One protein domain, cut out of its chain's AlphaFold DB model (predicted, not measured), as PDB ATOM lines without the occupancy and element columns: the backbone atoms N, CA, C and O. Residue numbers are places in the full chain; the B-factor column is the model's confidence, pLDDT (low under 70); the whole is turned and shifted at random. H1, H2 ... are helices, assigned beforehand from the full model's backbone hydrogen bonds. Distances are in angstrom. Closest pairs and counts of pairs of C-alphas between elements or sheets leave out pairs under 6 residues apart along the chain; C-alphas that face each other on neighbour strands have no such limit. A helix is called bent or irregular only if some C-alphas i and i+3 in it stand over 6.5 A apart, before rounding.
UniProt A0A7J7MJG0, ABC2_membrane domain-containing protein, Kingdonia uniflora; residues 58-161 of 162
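This is residues 58 to 161 of the 162 residues of the protein "ABC2_membrane domain-containing protein" of Kingdonia uniflora (UniProt A0A7J7MJG0). One long bent helix, H3, runs most of the length of a rod, and H2 runs back beside its first arm, H3a, as a loose helical hairpin. At the other end the second arm, H3b, forms a small head with H1 and the short H4, which packs on H1. The printed part has 104 residues with four named helices, in the order H1, H2, H3, H4, and no named strand; the class is all helix. The whole is extended, with a radius of gyration of the C-alphas of 20.1 A and spans of 65 by 26 by 20 A.

By its hydrogen bonds H3, residues 107 to 148, was assigned as one helix, but it is bent: C-alphas 131 and 134 are 7.1 A apart. Arm H3a, residues 107 to 131, begins with C-alpha 107 at (255.476, 176.030, 212.223) and is 36.2 A long. Arm H3b, residues 134 to 148, is 22.3 A long. H2, residues 76 to 96, is 30.0 A long. H1, residues 58 to 73, begins with C-alpha 58 at (227.539, 159.963, 253.709) and is 22.2 A long. H4, residues 154 to 160, ends with C-alpha 160 at (226.631, 166.318, 245.195).

The arms H3a and H3b stand at a steep tilt of 44 degrees. H2 and H3a form a hairpin, opposite ways at a shallow tilt of 10 degrees; H3a touches H2 with residues 120 to 131 alone, and the closest C-alphas, of Arg 82 and Asn 128, are 7.5 A apart. H1 and H2 only just touch, with 3 pairs of C-alphas within 8 A, only at the corner, closest at Trp 73 and Asn 79, 7.4 A. H4 touches H1, with the closest C-alphas, of Phe 61 and Ala 156, 4.4 A apart. H3b is close to H4 but not clearly touching, and it is near H1. Every O i to N i+4 pair is within hydrogen-bond range in H1, H2, H3a and H4, and 9 of 11 are in H3b.

The two C-alphas farthest apart, of Lys 105 and Ala 149, are 65.2 A apart. The printed part has no cut and no long link. No printed residue has a pLDDT under 70.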
ATOM      1  N   TRP A  58     227.580 160.762 254.933       94.88
ATOM      2  CA  TRP A  58     227.539 159.963 253.709       94.88
ATOM      3  C   TRP A  58     226.112 159.733 253.194       94.88
ATOM      4  O   TRP A  58     225.851 159.866 251.999       94.88
ATOM      5  N   GLY A  59     225.169 159.445 254.094       96.06
ATOM      6  CA  GLY A  59     223.753 159.291 253.762       96.06
ATOM      7  C   GLY A  59     223.150 160.583 253.216       96.06
ATOM      8  O   GLY A  59     222.419 160.549 252.223       96.06
ATOM      9  N   GLN A  60     223.517 161.729 253.801       95.81
ATOM     10  CA  GLN A  60     223.126 163.045 253.286       95.81
ATOM     11  C   GLN A  60     223.660 163.270 251.866       95.81
ATOM     12  O   GLN A  60     222.888 163.627 250.978       95.81
ATOM     13  N   PHE A  61     224.954 163.019 251.637       96.06
ATOM     14  CA  PHE A  61     225.589 163.180 250.328       96.06
ATOM     15  C   PHE A  61     224.948 162.282 249.264       96.06
ATOM     16  O   PHE A  61     224.525 162.776 248.222       96.06
ATOM     17  N   LYS A  62     224.789 160.982 249.546       96.81
ATOM     18  CA  LYS A  62     224.156 160.028 248.622       96.81
ATOM     19  C   LYS A  62     222.730 160.451 248.259       96.81
ATOM     20  O   LYS A  62     222.339 160.348 247.099       96.81
ATOM     21  N   SER A  63     221.969 160.942 249.237       96.06
ATOM     22  CA  SER A  63     220.598 161.417 249.017       96.06
ATOM     23  C   SER A  63     220.564 162.682 248.156       96.06
ATOM     24  O   SER A  63     219.741 162.774 247.246       96.06
ATOM     25  N   CYS A  64     221.477 163.630 248.393       95.75
ATOM     26  CA  CYS A  64     221.606 164.830 247.564       95.75
ATOM     27  C   CYS A  64     222.001 164.473 246.127       95.75
ATOM     28  O   CYS A  64     221.349 164.938 245.196       95.75
ATOM     29  N   LEU A  65     222.981 163.581 245.956       96.31
ATOM     30  CA  LEU A  65     223.475 163.154 244.645       96.31
ATOM     31  C   LEU A  65     222.379 162.457 243.843       96.31
ATOM     32  O   LEU A  65     222.164 162.771 242.676       96.31
ATOM     33  N   TRP A  66     221.635 161.557 244.489       96.19
ATOM     34  CA  TRP A  66     220.465 160.922 243.890       96.19
ATOM     35  C   TRP A  66     219.429 161.956 243.434       96.19
ATOM     36  O   TRP A  66     218.951 161.899 242.301       96.19
ATOM     37  N   LYS A  67     219.113 162.928 244.299       94.88
ATOM     38  CA  LYS A  67     218.146 163.991 244.006       94.88
ATOM     39  C   LYS A  67     218.580 164.838 242.806       94.88
ATOM     40  O   LYS A  67     217.782 165.031 241.891       94.88
ATOM     41  N   GLN A  68     219.822 165.323 242.794       93.44
ATOM     42  CA  GLN A  68     220.356 166.163 241.716       93.44
ATOM     43  C   GLN A  68     220.450 165.395 240.399       93.44
ATOM     44  O   GLN A  68     219.960 165.882 239.382       93.44
ATOM     45  N   HIS A  69     220.970 164.164 240.422       92.56
ATOM     46  CA  HIS A  69     221.036 163.316 239.232       92.56
ATOM     47  C   HIS A  69     219.649 163.097 238.618       92.56
ATOM     48  O   HIS A  69     219.462 163.243 237.410       92.56
ATOM     49  N   LEU A  70     218.650 162.810 239.457       93.62
ATOM     50  CA  LEU A  70     217.279 162.618 239.006       93.62
ATOM     51  C   LEU A  70     216.651 163.917 238.474       93.62
ATOM     52  O   LEU A  70     215.950 163.866 237.464       93.62
ATOM     53  N   SER A  71     216.910 165.066 239.111       92.56
ATOM     54  CA  SER A  71     216.438 166.388 238.658       92.56
ATOM     55  C   SER A  71     217.002 166.735 237.273       92.56
ATOM     56  O   SER A  71     216.262 167.103 236.356       92.56
ATOM     57  N   TYR A  72     218.300 166.500 237.069       90.44
ATOM     58  CA  TYR A  72     218.975 166.732 235.792       90.44
ATOM     59  C   TYR A  72     218.507 165.773 234.700       90.44
ATOM     60  O   TYR A  72     218.204 166.201 233.585       90.44
ATOM     61  N   TRP A  73     218.379 164.485 235.014       89.25
ATOM     62  CA  TRP A  73     217.884 163.493 234.061       89.25
ATOM     63  C   TRP A  73     216.449 163.794 233.607       89.25
ATOM     64  O   TRP A  73     216.132 163.708 232.422       89.25
ATOM     65  N   ARG A  74     215.586 164.225 234.534       92.75
ATOM     66  CA  ARG A  74     214.186 164.583 234.256       92.75
ATOM     67  C   ARG A  74     214.003 165.968 233.631       92.75
ATOM     68  O   ARG A  74     212.863 166.378 233.442       92.75
ATOM     69  N   SER A  75     215.085 166.670 233.292       91.19
ATOM     70  CA  SER A  75     215.049 167.973 232.622       91.19
ATOM     71  C   SER A  75     215.284 167.814 231.109       91.19
ATOM     72  O   SER A  75     216.412 167.995 230.640       91.19
ATOM     73  N   PRO A  76     214.250 167.480 230.303       90.50
ATOM     74  CA  PRO A  76     214.414 167.166 228.881       90.50
ATOM     75  C   PRO A  76     214.951 168.353 228.081       90.50
ATOM     76  O   PRO A  76     215.821 168.166 227.237       90.50
ATOM     77  N   THR A  77     214.498 169.576 228.376       89.69
ATOM     78  CA  THR A  77     214.956 170.795 227.692       89.69
ATOM     79  C   THR A  77     216.458 171.008 227.867       89.69
ATOM     80  O   THR A  77     217.154 171.296 226.899       89.69
ATOM     81  N   TYR A  78     216.972 170.813 229.084       90.56
ATOM     82  CA  TYR A  78     218.399 170.934 229.376       90.56
ATOM     83  C   TYR A  78     219.217 169.878 228.615       90.56
ATOM     84  O   TYR A  78     220.161 170.220 227.900       90.56
ATOM     85  N   ASN A  79     218.811 168.607 228.697       91.56
ATOM     86  CA  ASN A  79     219.515 167.509 228.030       91.56
ATOM     87  C   ASN A  79     219.488 167.650 226.501       91.56
ATOM     88  O   ASN A  79     220.517 167.476 225.847       91.56
ATOM     89  N   LEU A  80     218.343 168.033 225.930       92.44
ATOM     90  CA  LEU A  80     218.188 168.245 224.493       92.44
ATOM     91  C   LEU A  80     219.094 169.370 223.984       92.44
ATOM     92  O   LEU A  80     219.826 169.168 223.018       92.44
ATOM     93  N   MET A  81     219.083 170.532 224.645       91.88
ATOM     94  CA  MET A  81     219.908 171.677 224.241       91.88
ATOM     95  C   MET A  81     221.402 171.365 224.337       91.88
ATOM     96  O   MET A  81     222.180 171.775 223.473       91.88
ATOM     97  N   ARG A  82     221.819 170.600 225.353       90.88
ATOM     98  CA  ARG A  82     223.209 170.155 225.500       90.88
ATOM     99  C   ARG A  82     223.633 169.231 224.358       90.88
ATOM    100  O   ARG A  82     224.680 169.457 223.753       90.88
ATOM    101  N   ILE A  83     222.816 168.227 224.039       93.19
ATOM    102  CA  ILE A  83     223.098 167.262 222.966       93.19
ATOM    103  C   ILE A  83     223.109 167.959 221.601       93.19
ATOM    104  O   ILE A  83     224.070 167.805 220.848       93.19
ATOM    105  N   MET A  84     222.090 168.769 221.298       94.88
ATOM    106  CA  MET A  84     222.003 169.492 220.025       94.88
ATOM    107  C   MET A  84     223.198 170.421 219.816       94.88
ATOM    108  O   MET A  84     223.809 170.392 218.749       94.88
ATOM    109  N   TYR A  85     223.587 171.191 220.836       93.75
ATOM    110  CA  TYR A  85     224.740 172.084 220.731       93.75
ATOM    111  C   TYR A  85     226.042 171.328 220.459       93.75
ATOM    112  O   TYR A  85     226.820 171.746 219.600       93.75
ATOM    113  N   ILE A  86     226.280 170.210 221.153       93.69
ATOM    114  CA  ILE A  86     227.478 169.384 220.951       93.69
ATOM    115  C   ILE A  86     227.507 168.817 219.527       93.69
ATOM    116  O   ILE A  86     228.548 168.880 218.873       93.69
ATOM    117  N   ILE A  87     226.380 168.308 219.022       95.62
ATOM    118  CA  ILE A  87     226.291 167.738 217.670       95.62
ATOM    119  C   ILE A  87     226.545 168.814 216.611       95.62
ATOM    120  O   ILE A  87     227.423 168.648 215.766       95.62
ATOM    121  N   VAL A  88     225.830 169.939 216.675       95.50
ATOM    122  CA  VAL A  88     225.952 171.017 215.681       95.50
ATOM    123  C   VAL A  88     227.353 171.632 215.710       95.50
ATOM    124  O   VAL A  88     227.984 171.782 214.662       95.50
ATOM    125  N   SER A  89     227.876 171.928 216.902       93.25
ATOM    126  CA  SER A  89     229.202 172.536 217.046       93.25
ATOM    127  C   SER A  89     230.313 171.585 216.605       93.25
ATOM    128  O   SER A  89     231.228 172.007 215.901       93.25
ATOM    129  N   SER A  90     230.241 170.298 216.967       93.50
ATOM    130  CA  SER A  90     231.256 169.315 216.556       93.50
ATOM    131  C   SER A  90     231.270 169.103 215.043       93.50
ATOM    132  O   SER A  90     232.350 169.045 214.455       93.50
ATOM    133  N   LEU A  91     230.100 169.082 214.396       95.19
ATOM    134  CA  LEU A  91     229.996 169.010 212.941       95.19
ATOM    135  C   LEU A  91     230.608 170.252 212.278       95.19
ATOM    136  O   LEU A  91     231.420 170.120 211.363       95.19
ATOM    137  N   MET A  92     230.278 171.451 212.770       94.00
ATOM    138  CA  MET A  92     230.823 172.709 212.252       94.00
ATOM    139  C   MET A  92     232.355 172.744 212.357       94.00
ATOM    140  O   MET A  92     233.034 173.005 211.365       94.00
ATOM    141  N   PHE A  93     232.914 172.426 213.528       91.75
ATOM    142  CA  PHE A  93     234.365 172.378 213.721       91.75
ATOM    143  C   PHE A  93     235.036 171.286 212.879       91.75
ATOM    144  O   PHE A  93     236.108 171.526 212.321       91.75
ATOM    145  N   GLY A  94     234.396 170.122 212.738       90.94
ATOM    146  CA  GLY A  94     234.871 169.042 211.876       90.94
ATOM    147  C   GLY A  94     234.970 169.462 210.408       90.94
ATOM    148  O   GLY A  94     235.961 169.145 209.752       90.94
ATOM    149  N   ILE A  95     233.991 170.225 209.910       93.19
ATOM    150  CA  ILE A  95     233.989 170.768 208.542       93.19
ATOM    151  C   ILE A  95     235.066 171.851 208.378       93.19
ATOM    152  O   ILE A  95     235.840 171.804 207.423       93.19
ATOM    153  N   VAL A  96     235.153 172.809 209.307       91.06
ATOM    154  CA  VAL A  96     236.097 173.941 209.221       91.06
ATOM    155  C   VAL A  96     237.554 173.476 209.256       91.06
ATOM    156  O   VAL A  96     238.380 173.955 208.478       91.06
ATOM    157  N   PHE A  97     237.882 172.523 210.128       87.38
ATOM    158  CA  PHE A  97     239.246 172.014 210.293       87.38
ATOM    159  C   PHE A  97     239.502 170.706 209.532       87.38
ATOM    160  O   PHE A  97     240.466 169.986 209.813       87.38
ATOM    161  N   TRP A  98     238.672 170.409 208.527       88.44
ATOM    162  CA  TRP A  98     238.743 169.173 207.759       88.44
ATOM    163  C   TRP A  98     240.137 168.941 207.166       88.44
ATOM    164  O   TRP A  98     240.681 169.773 206.438       88.44
ATOM    165  N   LYS A  99     240.729 167.781 207.480       84.19
ATOM    166  CA  LYS A  99     242.062 167.344 207.016       84.19
ATOM    167  C   LYS A  99     243.217 168.324 207.302       84.19
ATOM    168  O   LYS A  99     244.309 168.142 206.761       84.19
ATOM    169  N   ARG A 100     243.035 169.326 208.173       79.56
ATOM    170  CA  ARG A 100     244.070 170.333 208.475       79.56
ATOM    171  C   ARG A 100     245.287 169.727 209.188       79.56
ATOM    172  O   ARG A 100     246.406 170.153 208.937       79.56
ATOM    173  N   GLY A 101     245.085 168.679 209.989       75.31
ATOM    174  CA  GLY A 101     246.162 167.965 210.690       75.31
ATOM    175  C   GLY A 101     247.048 167.074 209.807       75.31
ATOM    176  O   GLY A 101     248.115 166.663 210.244       75.31
ATOM    177  N   SER A 102     246.653 166.776 208.564       78.12
ATOM    178  CA  SER A 102     247.395 165.850 207.689       78.12
ATOM    179  C   SER A 102     248.484 166.523 206.844       78.12
ATOM    180  O   SER A 102     249.240 165.836 206.161       78.12
ATOM    181  N   LYS A 103     248.555 167.861 206.832       70.44
ATOM    182  CA  LYS A 103     249.510 168.636 206.023       70.44
ATOM    183  C   LYS A 103     250.165 169.728 206.870       70.44
ATOM    184  O   LYS A 103     249.889 170.904 206.674       70.44
ATOM    185  N   ILE A 104     251.030 169.334 207.801       83.38
ATOM    186  CA  ILE A 104     251.828 170.272 208.602       83.38
ATOM    187  C   ILE A 104     253.165 170.466 207.884       83.38
ATOM    188  O   ILE A 104     254.006 169.568 207.900       83.38
ATOM    189  N   LYS A 105     253.338 171.601 207.193       85.75
ATOM    190  CA  LYS A 105     254.581 171.914 206.461       85.75
ATOM    191  C   LYS A 105     255.359 173.070 207.085       85.75
ATOM    192  O   LYS A 105     256.565 173.158 206.887       85.75
ATOM    193  N   SER A 106     254.680 173.939 207.831       89.69
ATOM    194  CA  SER A 106     255.265 175.091 208.518       89.69
ATOM    195  C   SER A 106     254.947 175.075 210.016       89.69
ATOM    196  O   SER A 106     253.922 174.534 210.437       89.69
ATOM    197  N   ALA A 107     255.780 175.744 210.820       89.25
ATOM    198  CA  ALA A 107     255.476 176.030 212.223       89.25
ATOM    199  C   ALA A 107     254.119 176.746 212.378       89.25
ATOM    200  O   ALA A 107     253.384 176.480 213.326       89.25
ATOM    201  N   GLN A 108     253.734 177.581 211.406       87.56
ATOM    202  CA  GLN A 108     252.433 178.256 211.397       87.56
ATOM    203  C   GLN A 108     251.251 177.275 211.286       87.56
ATOM    204  O   GLN A 108     250.217 177.474 211.926       87.56
ATOM    205  N   ASP A 109     251.396 176.199 210.505       86.38
ATOM    206  CA  ASP A 109     250.359 175.167 210.379       86.38
ATOM    207  C   ASP A 109     250.183 174.423 211.705       86.38
ATOM    208  O   ASP A 109     249.055 174.171 212.133       86.38
ATOM    209  N   LEU A 110     251.295 174.137 212.392       88.75
ATOM    210  CA  LEU A 110     251.285 173.524 213.719       88.75
ATOM    211  C   LEU A 110     250.580 174.424 214.745       88.75
ATOM    212  O   LEU A 110     249.684 173.957 215.448       88.75
ATOM    213  N   PHE A 111     250.919 175.717 214.791       90.81
ATOM    214  CA  PHE A 111     250.243 176.679 215.670       90.81
ATOM    215  C   PHE A 111     248.745 176.786 215.374       90.81
ATOM    216  O   PHE A 111     247.942 176.873 216.299       90.81
ATOM    217  N   THR A 112     248.353 176.719 214.101       89.00
ATOM    218  CA  THR A 112     246.939 176.750 213.701       89.00
ATOM    219  C   THR A 112     246.181 175.529 214.229       89.00
ATOM    220  O   THR A 112     245.083 175.671 214.767       89.00
ATOM    221  N   VAL A 113     246.765 174.328 214.127       90.31
ATOM    222  CA  VAL A 113     246.154 173.097 214.656       90.31
ATOM    223  C   VAL A 113     246.031 173.165 216.179       90.31
ATOM    224  O   VAL A 113     244.938 172.965 216.708       90.31
ATOM    225  N   LEU A 114     247.101 173.530 216.889       91.88
ATOM    226  CA  LEU A 114     247.076 173.649 218.352       91.88
ATOM    227  C   LEU A 114     246.075 174.714 218.830       91.88
ATOM    228  O   LEU A 114     245.291 174.460 219.746       91.88
ATOM    229  N   GLY A 115     246.037 175.873 218.167       91.56
ATOM    230  CA  GLY A 115     245.083 176.944 218.458       91.56
ATOM    231  C   GLY A 115     243.630 176.520 218.236       91.56
ATOM    232  O   GLY A 115     242.757 176.859 219.039       91.56
ATOM    233  N   SER A 116     243.362 175.721 217.198       90.38
ATOM    234  CA  SER A 116     242.024 175.177 216.945       90.38
ATOM    235  C   SER A 116     241.574 174.201 218.037       90.38
ATOM    236  O   SER A 116     240.462 174.332 218.544       90.38
ATOM    237  N   MET A 117     242.449 173.290 218.479       92.06
ATOM    238  CA  MET A 117     242.145 172.339 219.557       92.06
ATOM    239  C   MET A 117     241.866 173.060 220.877       92.06
ATOM    240  O   MET A 117     240.891 172.748 221.567       92.06
ATOM    241  N   PHE A 118     242.692 174.055 221.206       94.38
ATOM    242  CA  PHE A 118     242.490 174.897 222.380       94.38
ATOM    243  C   PHE A 118     241.143 175.631 222.328       94.38
ATOM    244  O   PHE A 118     240.373 175.570 223.286       94.38
ATOM    245  N   SER A 119     240.826 176.258 221.191       92.12
ATOM    246  CA  SER A 119     239.581 177.014 221.008       92.12
ATOM    247  C   SER A 119     238.345 176.125 221.145       92.12
ATOM    248  O   SER A 119     237.418 176.476 221.871       92.12
ATOM    249  N   VAL A 120     238.345 174.946 220.511       93.38
ATOM    250  CA  VAL A 120     237.250 173.967 220.631       93.38
ATOM    251  C   VAL A 120     237.072 173.539 222.085       93.38
ATOM    252  O   VAL A 120     235.963 173.581 222.611       93.38
ATOM    253  N   THR A 121     238.161 173.188 222.767       93.00
ATOM    254  CA  THR A 121     238.103 172.730 224.163       93.00
ATOM    255  C   THR A 121     237.544 173.818 225.080       93.00
ATOM    256  O   THR A 121     236.683 173.546 225.918       93.00
ATOM    257  N   ASN A 122     237.979 175.065 224.887       94.44
ATOM    258  CA  ASN A 122     237.527 176.202 225.681       94.44
ATOM    259  C   ASN A 122     236.041 176.511 225.443       94.44
ATOM    260  O   ASN A 122     235.276 176.583 226.403       94.44
ATOM    261  N   ILE A 123     235.606 176.593 224.181       92.88
ATOM    262  CA  ILE A 123     234.209 176.881 223.817       92.88
ATOM    263  C   ILE A 123     233.262 175.818 224.382       92.88
ATOM    264  O   ILE A 123     232.222 176.151 224.955       92.88
ATOM    265  N   PHE A 124     233.618 174.537 224.261       93.81
ATOM    266  CA  PHE A 124     232.804 173.456 224.815       93.81
ATOM    267  C   PHE A 124     232.773 173.499 226.345       93.81
ATOM    268  O   PHE A 124     231.704 173.314 226.928       93.81
ATOM    269  N   GLY A 125     233.906 173.773 226.998       92.12
ATOM    270  CA  GLY A 125     233.976 173.929 228.451       92.12
ATOM    271  C   GLY A 125     233.070 175.056 228.953       92.12
ATOM    272  O   GLY A 125     232.194 174.821 229.786       92.12
ATOM    273  N   VAL A 126     233.215 176.254 228.381       94.25
ATOM    274  CA  VAL A 126     232.417 177.437 228.741       94.25
ATOM    275  C   VAL A 126     230.926 177.189 228.526       94.25
ATOM    276  O   VAL A 126     230.121 177.530 229.395       94.25
ATOM    277  N   TYR A 127     230.545 176.559 227.410       93.62
ATOM    278  CA  TYR A 127     229.144 176.243 227.143       93.62
ATOM    279  C   TYR A 127     228.565 175.266 228.171       93.62
ATOM    280  O   TYR A 127     227.496 175.526 228.724       93.62
ATOM    281  N   ASN A 128     229.275 174.171 228.480       90.31
ATOM    282  CA  ASN A 128     228.814 173.201 229.478       90.31
ATOM    283  C   ASN A 128     228.628 173.871 230.851       90.31
ATOM    284  O   ASN A 128     227.563 173.716 231.448       90.31
ATOM    285  N   CYS A 129     229.589 174.683 231.307       90.31
ATOM    286  CA  CYS A 129     229.470 175.434 232.561       90.31
ATOM    287  C   CYS A 129     228.284 176.411 232.553       90.31
ATOM    288  O   CYS A 129     227.527 176.473 233.520       90.31
ATOM    289  N   SER A 130     228.097 177.151 231.457       92.12
ATOM    290  CA  SER A 130     227.053 178.179 231.358       92.12
ATOM    291  C   SER A 130     225.649 177.578 231.293       92.12
ATOM    292  O   SER A 130     224.718 178.107 231.897       92.12
ATOM    293  N   SER A 131     225.498 176.442 230.609       91.75
ATOM    294  CA  SER A 131     224.206 175.768 230.433       91.75
ATOM    295  C   SER A 131     223.569 175.284 231.741       91.75
ATOM    296  O   SER A 131     222.346 175.200 231.834       91.75
ATOM    297  N   VAL A 132     224.383 174.997 232.763       91.50
ATOM    298  CA  VAL A 132     223.925 174.490 234.066       91.50
ATOM    299  C   VAL A 132     223.457 175.618 234.993       91.50
ATOM    300  O   VAL A 132     222.589 175.388 235.833       91.50
ATOM    301  N   ILE A 133     223.960 176.848 234.818       92.38
ATOM    302  CA  ILE A 133     223.651 178.015 235.668       92.38
ATOM    303  C   ILE A 133     222.148 178.180 235.964       92.38
ATOM    304  O   ILE A 133     221.804 178.231 237.148       92.38
ATOM    305  N   PRO A 134     221.236 178.248 234.969       90.81
ATOM    306  CA  PRO A 134     219.816 178.476 235.249       90.81
ATOM    307  C   PRO A 134     219.200 177.370 236.114       90.81
ATOM    308  O   PRO A 134     218.389 177.655 236.991       90.81
ATOM    309  N   LEU A 135     219.637 176.125 235.928       89.56
ATOM    310  CA  LEU A 135     219.152 174.975 236.684       89.56
ATOM    311  C   LEU A 135     219.591 175.051 238.155       89.56
ATOM    312  O   LEU A 135     218.777 174.851 239.058       89.56
ATOM    313  N   VAL A 136     220.847 175.441 238.408       91.50
ATOM    314  CA  VAL A 136     221.358 175.673 239.774       91.50
ATOM    315  C   VAL A 136     220.638 176.834 240.453       91.50
ATOM    316  O   VAL A 136     220.322 176.756 241.639       91.50
ATOM    317  N   VAL A 137     220.363 177.919 239.721       92.69
ATOM    318  CA  VAL A 137     219.667 179.094 240.266       92.69
ATOM    319  C   VAL A 137     218.256 178.731 240.729       92.69
ATOM    320  O   VAL A 137     217.853 179.151 241.814       92.69
ATOM    321  N   THR A 138     217.526 177.915 239.968       90.81
ATOM    322  CA  THR A 138     216.203 177.429 240.383       90.81
ATOM    323  C   THR A 138     216.295 176.538 241.629       90.81
ATOM    324  O   THR A 138     215.596 176.786 242.617       90.81
ATOM    325  N   GLU A 139     217.203 175.558 241.636       91.19
ATOM    326  CA  GLU A 139     217.419 174.624 242.758       91.19
ATOM    327  C   GLU A 139     217.909 175.316 244.040       91.19
ATOM    328  O   GLU A 139     217.615 174.871 245.152       91.19
ATOM    329  N   ARG A 140     218.605 176.452 243.927       92.62
ATOM    330  CA  ARG A 140     219.094 177.230 245.075       92.62
ATOM    331  C   ARG A 140     217.970 177.636 246.036       92.62
ATOM    332  O   ARG A 140     218.181 177.654 247.248       92.62
ATOM    333  N   SER A 141     216.780 177.953 245.522       94.69
ATOM    334  CA  SER A 141     215.615 178.283 246.361       94.69
ATOM    335  C   SER A 141     215.165 177.087 247.214       94.69
ATOM    336  O   SER A 141     214.908 177.225 248.413       94.69
ATOM    337  N   VAL A 142     215.161 175.895 246.614       94.25
ATOM    338  CA  VAL A 142     214.836 174.625 247.267       94.25
ATOM    339  C   VAL A 142     215.893 174.284 248.312       94.25
ATOM    340  O   VAL A 142     215.540 173.970 249.448       94.25
ATOM    341  N   PHE A 143     217.177 174.436 247.973       94.62
ATOM    342  CA  PHE A 143     218.291 174.241 248.901       94.62
ATOM    343  C   PHE A 143     218.140 175.080 250.172       94.62
ATOM    344  O   PHE A 143     218.284 174.549 251.272       94.62
ATOM    345  N   TYR A 144     217.825 176.375 250.055       95.62
ATOM    346  CA  TYR A 144     217.651 177.212 251.244       95.62
ATOM    347  C   TYR A 144     216.506 176.719 252.123       95.62
ATOM    348  O   TYR A 144     216.689 176.592 253.331       95.62
ATOM    349  N   ARG A 145     215.360 176.373 251.529       96.44
ATOM    350  CA  ARG A 145     214.218 175.826 252.271       96.44
ATOM    351  C   ARG A 145     214.583 174.538 253.017       96.44
ATOM    352  O   ARG A 145     214.298 174.420 254.204       96.44
ATOM    353  N   GLU A 146     215.246 173.600 252.348       95.06
ATOM    354  CA  GLU A 146     215.653 172.314 252.935       95.06
ATOM    355  C   GLU A 146     216.737 172.484 254.015       95.06
ATOM    356  O   GLU A 146     216.718 171.804 255.044       95.06
ATOM    357  N   LYS A 147     217.653 173.442 253.826       92.75
ATOM    358  CA  LYS A 147     218.675 173.806 254.814       92.75
ATOM    359  C   LYS A 147     218.060 174.414 256.074       92.75
ATOM    360  O   LYS A 147     218.475 174.049 257.171       92.75
ATOM    361  N   PHE A 148     217.090 175.321 255.936       93.88
ATOM    362  CA  PHE A 148     216.394 175.916 257.085       93.88
ATOM    363  C   PHE A 148     215.533 174.896 257.832       93.88
ATOM    364  O   PHE A 148     215.449 174.961 259.054       93.88
ATOM    365  N   ALA A 149     214.980 173.908 257.126       94.12
ATOM    366  CA  ALA A 149     214.295 172.770 257.734       94.12
ATOM    367  C   ALA A 149     215.246 171.755 258.408       94.12
ATOM    368  O   ALA A 149     214.783 170.777 258.985       94.12
ATOM    369  N   GLY A 150     216.570 171.950 258.332       92.56
ATOM    370  CA  GLY A 150     217.547 171.067 258.972       92.56
ATOM    371  C   GLY A 150     217.656 169.678 258.334       92.56
ATOM    372  O   GLY A 150     218.042 168.731 259.013       92.56
ATOM    373  N   MET A 151     217.333 169.529 257.042       93.69
ATOM    374  CA  MET A 151     217.311 168.214 256.379       93.69
ATOM    375  C   MET A 151     218.712 167.636 256.133       93.69
ATOM    376  O   MET A 151     218.927 166.434 256.285       93.69
ATOM    377  N   TYR A 152     219.672 168.478 255.747       94.50
ATOM    378  CA  TYR A 152     221.056 168.084 255.471       94.50
ATOM    379  C   TYR A 152     222.021 169.274 255.590       94.50
ATOM    380  O   TYR A 152     221.633 170.444 255.637       94.50
ATOM    381  N   SER A 153     223.314 168.968 255.637       94.00
ATOM    382  CA  SER A 153     224.407 169.938 255.710       94.00
ATOM    383  C   SER A 153     224.737 170.573 254.352       94.00
ATOM    384  O   SER A 153     224.589 169.965 253.296       94.00
ATOM    385  N   SER A 154     225.246 171.810 254.356       93.94
ATOM    386  CA  SER A 154     225.542 172.532 253.104       93.94
ATOM    387  C   SER A 154     226.632 171.880 252.250       93.94
ATOM    388  O   SER A 154     226.581 171.984 251.026       93.94
ATOM    389  N   TRP A 155     227.593 171.186 252.867       94.19
ATOM    390  CA  TRP A 155     228.633 170.485 252.117       94.19
ATOM    391  C   TRP A 155     228.057 169.286 251.355       94.19
ATOM    392  O   TRP A 155     228.420 169.092 250.201       94.19
ATOM    393  N   ALA A 156     227.110 168.542 251.943       95.12
ATOM    394  CA  ALA A 156     226.510 167.374 251.300       95.12
ATOM    395  C   ALA A 156     225.833 167.745 249.973       95.12
ATOM    396  O   ALA A 156     226.016 167.049 248.982       95.12
ATOM    397  N   TYR A 157     225.128 168.879 249.938       94.50
ATOM    398  CA  TYR A 157     224.556 169.431 248.707       94.50
ATOM    399  C   TYR A 157     225.624 169.925 247.725       94.50
ATOM    400  O   TYR A 157     225.554 169.622 246.536       94.50
ATOM    401  N   SER A 158     226.617 170.671 248.222       93.31
ATOM    402  CA  SER A 158     227.638 171.310 247.377       93.31
ATOM    403  C   SER A 158     228.496 170.286 246.636       93.31
ATOM    404  O   SER A 158     228.772 170.468 245.459       93.31
ATOM    405  N   PHE A 159     228.886 169.197 247.302       93.94
ATOM    406  CA  PHE A 159     229.658 168.124 246.669       93.94
ATOM    407  C   PHE A 159     228.820 167.241 245.749       93.94
ATOM    408  O   PHE A 159     229.362 166.611 244.849       93.94
ATOM    409  N   ALA A 160     227.516 167.144 245.998       93.94
ATOM    410  CA  ALA A 160     226.631 166.318 245.195       93.94
ATOM    411  C   ALA A 160     226.228 166.995 243.869       93.94
ATOM    412  O   ALA A 160     225.786 166.322 242.939       93.94
ATOM    413  N   GLN A 161     226.427 168.314 243.767       88.81
ATOM    414  CA  GLN A 161     226.204 169.109 242.565       88.81
ATOM    415  C   GLN A 161     227.273 168.782 241.498       88.81
ATOM    416  O   GLN A 161     228.292 169.465 241.411       88.81
TER     417      GLN A 161